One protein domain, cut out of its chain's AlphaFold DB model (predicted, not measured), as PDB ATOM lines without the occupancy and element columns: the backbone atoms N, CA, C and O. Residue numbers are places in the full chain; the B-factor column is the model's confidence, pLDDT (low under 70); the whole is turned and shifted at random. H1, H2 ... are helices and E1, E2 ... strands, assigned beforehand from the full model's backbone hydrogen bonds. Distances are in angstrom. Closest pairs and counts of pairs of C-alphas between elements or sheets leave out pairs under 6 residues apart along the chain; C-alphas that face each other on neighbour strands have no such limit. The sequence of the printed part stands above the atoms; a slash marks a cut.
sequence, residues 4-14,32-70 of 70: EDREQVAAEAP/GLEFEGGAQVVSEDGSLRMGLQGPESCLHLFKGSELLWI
ATOM      1  N   GLU A   4     136.595 170.283 162.656       85.94
ATOM      2  CA  GLU A   4     136.792 170.297 164.116       85.94
ATOM      3  C   GLU A   4     135.465 170.140 164.873       85.94
ATOM      4  O   GLU A   4     135.377 169.330 165.792       85.94
ATOM      5  N   ASP A   5     134.396 170.815 164.420       89.31
ATOM      6  CA  ASP A   5     133.059 170.668 165.016       89.31
ATOM      7  C   ASP A   5     132.578 169.204 164.972       89.31
ATOM      8  O   ASP A   5     131.918 168.730 165.894       89.31
ATOM      9  N   ARG A   6     132.884 168.470 163.891       86.81
ATOM     10  CA  ARG A   6     132.449 167.073 163.722       86.81
ATOM     11  C   ARG A   6     133.199 166.113 164.636       86.81
ATOM     12  O   ARG A   6     132.585 165.166 165.116       86.81
ATOM     13  N   GLU A   7     134.492 166.336 164.855       89.12
ATOM     14  CA  GLU A   7     135.298 165.510 165.760       89.12
ATOM     15  C   GLU A   7     134.879 165.711 167.215       89.12
ATOM     16  O   GLU A   7     134.670 164.730 167.927       89.12
ATOM     17  N   GLN A   8     134.658 166.963 167.626       89.69
ATOM     18  CA  GLN A   8     134.154 167.284 168.962       89.69
ATOM     19  C   GLN A   8     132.792 166.621 169.210       89.69
ATOM     20  O   GLN A   8     132.602 165.929 170.208       89.69
ATOM     21  N   VAL A   9     131.855 166.770 168.267       89.81
ATOM     22  CA  VAL A   9     130.528 166.149 168.377       89.81
ATOM     23  C   VAL A   9     130.636 164.629 168.426       89.81
ATOM     24  O   VAL A   9     129.943 164.014 169.223       89.81
ATOM     25  N   ALA A  10     131.496 164.004 167.620       87.75
ATOM     26  CA  ALA A  10     131.666 162.553 167.653       87.75
ATOM     27  C   ALA A  10     132.248 162.048 168.986       87.75
ATOM     28  O   ALA A  10     131.916 160.941 169.400       87.75
ATOM     29  N   ALA A  11     133.094 162.841 169.649       88.50
ATOM     30  CA  ALA A  11     133.670 162.497 170.948       88.50
ATOM     31  C   ALA A  11     132.673 162.651 172.111       88.50
ATOM     32  O   ALA A  11     132.748 161.901 173.079       88.50
ATOM     33  N   GLU A  12     131.750 163.612 172.019       89.50
ATOM     34  CA  GLU A  12     130.792 163.928 173.090       89.50
ATOM     35  C   GLU A  12     129.398 163.322 172.869       89.50
ATOM     36  O   GLU A  12     128.583 163.275 173.794       89.50
ATOM     37  N   ALA A  13     129.088 162.880 171.648       93.31
ATOM     38  CA  ALA A  13     127.785 162.324 171.325       93.31
ATOM     39  C   ALA A  13     127.547 161.013 172.090       93.31
ATOM     40  O   ALA A  13     128.400 160.121 172.074       93.31
ATOM     41  N   PRO A  14     126.368 160.850 172.713       95.94
ATOM     42  CA  PRO A  14     126.020 159.588 173.334       95.94
ATOM     43  C   PRO A  14     125.887 158.485 172.286       95.94
ATOM     44  O   PRO A  14     125.429 158.717 171.162       95.94
ATOM     45  N   GLY A  32     117.979 153.266 174.220       97.81
ATOM     46  CA  GLY A  32     118.947 153.771 175.176       97.81
ATOM     47  C   GLY A  32     120.017 154.670 174.571       97.81
ATOM     48  O   GLY A  32     120.440 154.489 173.431       97.81
ATOM     49  N   LEU A  33     120.458 155.642 175.362       98.12
ATOM     50  CA  LEU A  33     121.616 156.488 175.086       98.12
ATOM     51  C   LEU A  33     122.656 156.268 176.184       98.12
ATOM     52  O   LEU A  33     122.362 156.493 177.360       98.12
ATOM     53  N   GLU A  34     123.853 155.831 175.803       97.56
ATOM     54  CA  GLU A  34     125.018 155.729 176.681       97.56
ATOM     55  C   GLU A  34     125.809 157.038 176.660       97.56
ATOM     56  O   GLU A  34     126.221 157.515 175.604       97.56
ATOM     57  N   PHE A  35     126.046 157.581 177.847       95.69
ATOM     58  CA  PHE A  35     126.937 158.698 178.129       95.69
ATOM     59  C   PHE A  35     128.131 158.182 178.943       95.69
ATOM     60  O   PHE A  35     128.064 157.111 179.544       95.69
ATOM     61  N   GLU A  36     129.192 158.982 179.062       91.81
ATOM     62  CA  GLU A  36     130.377 158.640 179.871       91.81
ATOM     63  C   GLU A  36     130.032 158.245 181.326       91.81
ATOM     64  O   GLU A  36     130.696 157.403 181.922       91.81
ATOM     65  N   GLY A  37     128.967 158.826 181.894       92.19
ATOM     66  CA  GLY A  37     128.538 158.600 183.280       92.19
ATOM     67  C   GLY A  37     127.380 157.614 183.475       92.19
ATOM     68  O   GLY A  37     126.874 157.518 184.594       92.19
ATOM     69  N   GLY A  38     126.912 156.943 182.420       96.56
ATOM     70  CA  GLY A  38     125.831 155.958 182.503       96.56
ATOM     71  C   GLY A  38     124.865 156.006 181.327       96.56
ATOM     72  O   GLY A  38     125.137 156.618 180.300       96.56
ATOM     73  N   ALA A  39     123.706 155.368 181.469       98.00
ATOM     74  CA  ALA A  39     122.734 155.246 180.387       98.00
ATOM     75  C   ALA A  39     121.385 155.873 180.744       98.00
ATOM     76  O   ALA A  39     120.946 155.841 181.893       98.00
ATOM     77  N   GLN A  40     120.704 156.422 179.744       98.19
ATOM     78  CA  GLN A  40     119.290 156.782 179.829       98.19
ATOM     79  C   GLN A  40     118.502 155.824 178.950       98.19
ATOM     80  O   GLN A  40     118.841 155.671 177.780       98.19
ATOM     81  N   VAL A  41     117.461 155.201 179.502       98.12
ATOM     82  CA  VAL A  41     116.633 154.211 178.798       98.12
ATOM     83  C   VAL A  41     115.167 154.622 178.847       98.12
ATOM     84  O   VAL A  41     114.681 155.099 179.878       98.12
ATOM     85  N   VAL A  42     114.469 154.432 177.728       98.12
ATOM     86  CA  VAL A  42     113.024 154.631 177.585       98.12
ATOM     87  C   VAL A  42     112.395 153.400 176.932       98.12
ATOM     88  O   VAL A  42     112.897 152.935 175.910       98.12
ATOM     89  N   SER A  43     111.331 152.846 177.521       96.81
ATOM     90  CA  SER A  43     110.577 151.752 176.892       96.81
ATOM     91  C   SER A  43     109.847 152.245 175.642       96.81
ATOM     92  O   SER A  43     109.542 153.433 175.521       96.81
ATOM     93  N   GLU A  44     109.563 151.342 174.707       95.31
ATOM     94  CA  GLU A  44     108.888 151.674 173.443       95.31
ATOM     95  C   GLU A  44     107.506 152.318 173.665       95.31
ATOM     96  O   GLU A  44     107.178 153.324 173.037       95.31
ATOM     97  N   ASP A  45     106.769 151.842 174.671       93.19
ATOM     98  CA  ASP A  45     105.473 152.389 175.092       93.19
ATOM     99  C   ASP A  45     105.572 153.675 175.946       93.19
ATOM    100  O   ASP A  45     104.555 154.259 176.331       93.19
ATOM    101  N   GLY A  46     106.789 154.115 176.285       93.12
ATOM    102  CA  GLY A  46     107.065 155.277 177.131       93.12
ATOM    103  C   GLY A  46     106.681 155.128 178.610       93.12
ATOM    104  O   GLY A  46     106.809 156.098 179.361       93.12
ATOM    105  N   SER A  47     106.218 153.954 179.051       94.19
ATOM    106  CA  SER A  47     105.811 153.703 180.441       94.19
ATOM    107  C   SER A  47     106.989 153.698 181.419       94.19
ATOM    108  O   SER A  47     106.825 154.018 182.601       94.19
ATOM    109  N   LEU A  48     108.191 153.399 180.924       94.00
ATOM    110  CA  LEU A  48     109.439 153.422 181.664       94.00
ATOM    111  C   LEU A  48     110.374 154.481 181.081       94.00
ATOM    112  O   LEU A  48     110.695 154.466 179.895       94.00
ATOM    113  N   ARG A  49     110.890 155.357 181.943       96.56
ATOM    114  CA  ARG A  49     112.014 156.243 181.635       96.56
ATOM    115  C   ARG A  49     112.918 156.348 182.848       96.56
ATOM    116  O   ARG A  49     112.459 156.766 183.911       96.56
ATOM    117  N   MET A  50     114.192 156.000 182.701       96.00
ATOM    118  CA  MET A  50     115.112 156.023 183.835       96.00
ATOM    119  C   MET A  50     116.579 156.174 183.453       96.00
ATOM    120  O   MET A  50     116.996 155.822 182.351       96.00
ATOM    121  N   GLY A  51     117.354 156.661 184.423       97.75
ATOM    122  CA  GLY A  51     118.809 156.624 184.395       97.75
ATOM    123  C   GLY A  51     119.350 155.346 185.032       97.75
ATOM    124  O   GLY A  51     118.817 154.871 186.035       97.75
ATOM    125  N   LEU A  52     120.422 154.818 184.453       96.81
ATOM    126  CA  LEU A  52     121.122 153.607 184.866       96.81
ATOM    127  C   LEU A  52     122.628 153.875 184.950       96.81
ATOM    128  O   LEU A  52     123.136 154.794 184.311       96.81
ATOM    129  N   GLN A  53     123.344 153.061 185.729       96.56
ATOM    130  CA  GLN A  53     124.806 153.167 185.854       96.56
ATOM    131  C   GLN A  53     125.542 152.783 184.562       96.56
ATOM    132  O   GLN A  53     126.638 153.272 184.326       96.56
ATOM    133  N   GLY A  54     124.919 151.963 183.716       96.81
ATOM    134  CA  GLY A  54     125.425 151.576 182.405       96.81
ATOM    135  C   GLY A  54     124.339 150.882 181.576       96.81
ATOM    136  O   GLY A  54     123.276 150.550 182.122       96.81
ATOM    137  N   PRO A  55     124.560 150.685 180.265       97.12
ATOM    138  CA  PRO A  55     123.608 150.028 179.369       97.12
ATOM    139  C   PRO A  55     123.187 148.640 179.860       97.12
ATOM    140  O   PRO A  55     122.002 148.330 179.917       97.12
ATOM    141  N   GLU A  56     124.139 147.817 180.295       96.69
ATOM    142  CA  GLU A  56     123.936 146.435 180.748       96.69
ATOM    143  C   GLU A  56     122.993 146.318 181.949       96.69
ATOM    144  O   GLU A  56     122.308 145.307 182.115       96.69
ATOM    145  N   SER A  57     122.887 147.381 182.752       95.88
ATOM    146  CA  SER A  57     121.960 147.434 183.881       95.88
ATOM    147  C   SER A  57     120.494 147.301 183.442       95.88
ATOM    148  O   SER A  57     119.652 146.889 184.243       95.88
ATOM    149  N   CYS A  58     120.159 147.614 182.182       94.75
ATOM    150  CA  CYS A  58     118.788 147.507 181.688       94.75
ATOM    151  C   CYS A  58     118.316 146.050 181.567       94.75
ATOM    152  O   CYS A  58     117.115 145.799 181.631       94.75
ATOM    153  N   LEU A  59     119.230 145.078 181.468       94.25
ATOM    154  CA  LEU A  59     118.896 143.653 181.344       94.25
ATOM    155  C   LEU A  59     118.237 143.083 182.612       94.25
ATOM    156  O   LEU A  59     117.575 142.046 182.575       94.25
ATOM    157  N   HIS A  60     118.362 143.777 183.747       93.81
ATOM    158  CA  HIS A  60     117.606 143.451 184.956       93.81
ATOM    159  C   HIS A  60     116.121 143.834 184.864       93.81
ATOM    160  O   HIS A  60     115.296 143.247 185.569       93.81
ATOM    161  N   LEU A  61     115.792 144.811 184.015       92.31
ATOM    162  CA  LEU A  61     114.449 145.362 183.821       92.31
ATOM    163  C   LEU A  61     113.743 144.696 182.637       92.31
ATOM    164  O   LEU A  61     112.573 144.342 182.746       92.31
ATOM    165  N   PHE A  62     114.481 144.471 181.550       92.38
ATOM    166  CA  PHE A  62     114.032 143.807 180.327       92.38
ATOM    167  C   PHE A  62     114.613 142.389 180.282       92.38
ATOM    168  O   PHE A  62     115.636 142.118 179.652       92.38
ATOM    169  N   LYS A  63     114.024 141.489 181.074       90.69
ATOM    170  CA  LYS A  63     114.525 140.115 181.214       90.69
ATOM    171  C   LYS A  63     114.316 139.336 179.921       90.69
ATOM    172  O   LYS A  63     113.224 139.354 179.384       90.69
ATOM    173  N   GLY A  64     115.327 138.578 179.499       92.00
ATOM    174  CA  GLY A  64     115.266 137.828 178.237       92.00
ATOM    175  C   GLY A  64     115.593 138.676 177.007       92.00
ATOM    176  O   GLY A  64     115.567 138.160 175.894       92.00
ATOM    177  N   SER A  65     115.943 139.948 177.205       95.31
ATOM    178  CA  SER A  65     116.403 140.841 176.147       95.31
ATOM    179  C   SER A  65     117.931 140.903 176.060       95.31
ATOM    180  O   SER A  65     118.648 140.457 176.959       95.31
ATOM    181  N   GLU A  66     118.432 141.500 174.983       96.19
ATOM    182  CA  GLU A  66     119.842 141.800 174.743       96.19
ATOM    183  C   GLU A  66     120.050 143.250 174.285       96.19
ATOM    184  O   GLU A  66     119.098 143.970 173.978       96.19
ATOM    185  N   LEU A  67     121.310 143.691 174.264       96.56
ATOM    186  CA  LEU A  67     121.703 145.024 173.813       96.56
ATOM    187  C   LEU A  67     122.230 144.983 172.382       96.56
ATOM    188  O   LEU A  67     123.174 144.247 172.093       96.56
ATOM    189  N   LEU A  68     121.703 145.854 171.525       96.62
ATOM    190  CA  LEU A  68     122.185 146.049 170.164       96.62
ATOM    191  C   LEU A  68     122.619 147.501 169.947       96.62
ATOM    192  O   LEU A  68     121.812 148.421 170.050       96.62
ATOM    193  N   TRP A  69     123.894 147.703 169.622       95.88
ATOM    194  CA  TRP A  69     124.453 149.017 169.286       95.88
ATOM    195  C   TRP A  69     124.176 149.367 167.822       95.88
ATOM    196  O   TRP A  69     124.275 148.488 166.963       95.88
ATOM    197  N   ILE A  70     123.852 150.636 167.550       90.50
ATOM    198  CA  ILE A  70     123.525 151.151 166.205       90.50
ATOM    199  C   ILE A  70     124.588 152.135 165.724       90.50
ATOM    200  O   ILE A  70     125.051 152.951 166.552       90.50
TER     201      ILE A  70
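AT A GLANCE: This is residues 4 to 14 and 32 to 70 of the 70 residues of an uncharacterized protein of Saccharothrix carnea (UniProt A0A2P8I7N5). A small antiparallel sheet of three strands, E1, E2 and E3, has the short helix H2 over one of its faces, and the last strand, E4, runs beside H2 without joining the sheet. Residues 4 to 11 of helix H1 stick out from this body as an arm and make the outline a rod. The printed part has 50 residues, with two named helices and four named strands in the order H1 E1 E2 E3 H2 E4; the class is mixed, helices and strands. The sheet's order is E1 - E2 - E3, a meander, each strand the antiparallel neighbour of the one before. The whole is loose, with a radius of gyration of the C-alphas of 12.8 A, and spans 41 by 19 by 19 A.

HOW THE PARTS SIT: H1, residues 4 to 12, is not on the sheet, and its residues 4 to 11 stand free. E1, residues 32 to 35, and E2, residues 38 to 43, form a hairpin, with 167 degrees between their directions. N 33 and O 40 are 2.9 A apart, within hydrogen-bond range. E2 and E3, residues 49 to 52, form a second hairpin at 155 degrees, with N 52 and O 39 at 2.8 A, also within hydrogen-bond range. E1 and E3 are edge strands. H2, residues 55 to 60, is on the sheet at a height over the sheet of 9.1 A. It lies over E2, but only just over that strand alone: dropped onto the local plane, 4 of its 6 C-alphas fall on E2 and 2 on E3. It runs slantwise to the strands, at 47 degrees to E2 on the local plane. The closest C-alphas of E2 and H2 are those of Ala 39 and Pro 55, 5.4 A apart. E4, residues 65 to 69, pairs with no named strand and is apart from E1, E2 and E3. Its closest C-alphas to H2 are those of Leu 59 and Ser 65, 6.4 A apart. In H1 every O i to N i+4 pair is within hydrogen-bond range; in H2 0 of 2 are, beside 3 of 3 O i to N i+3 pairs.

IN THESE COORDINATES: H1 begins at C-alpha 4, (136.792, 170.297, 164.116), and is 12.5 A long. E1 measures 9.8 A, E2 16.8 A from C-alpha 38 at (125.831, 155.958, 182.503), E3 10.0 A and H2 10.5 A. E4 is 13.4 A long and ends at C-alpha 69, (124.453, 149.017, 169.286).

THE WHOLE: The C-alphas of Glu 4 and Gly 64 are the two farthest apart, at 41.4 A. Without residues 4 to 11 the body spans 29 by 20 by 19 A. Residues 15 to 31 are not printed, and C-alphas 14 and 32 are 9.3 A apart across the cut. Of the links that are printed whole, each is tight. The mean pLDDT of the printed part is 94.1, and no printed residue is under 70.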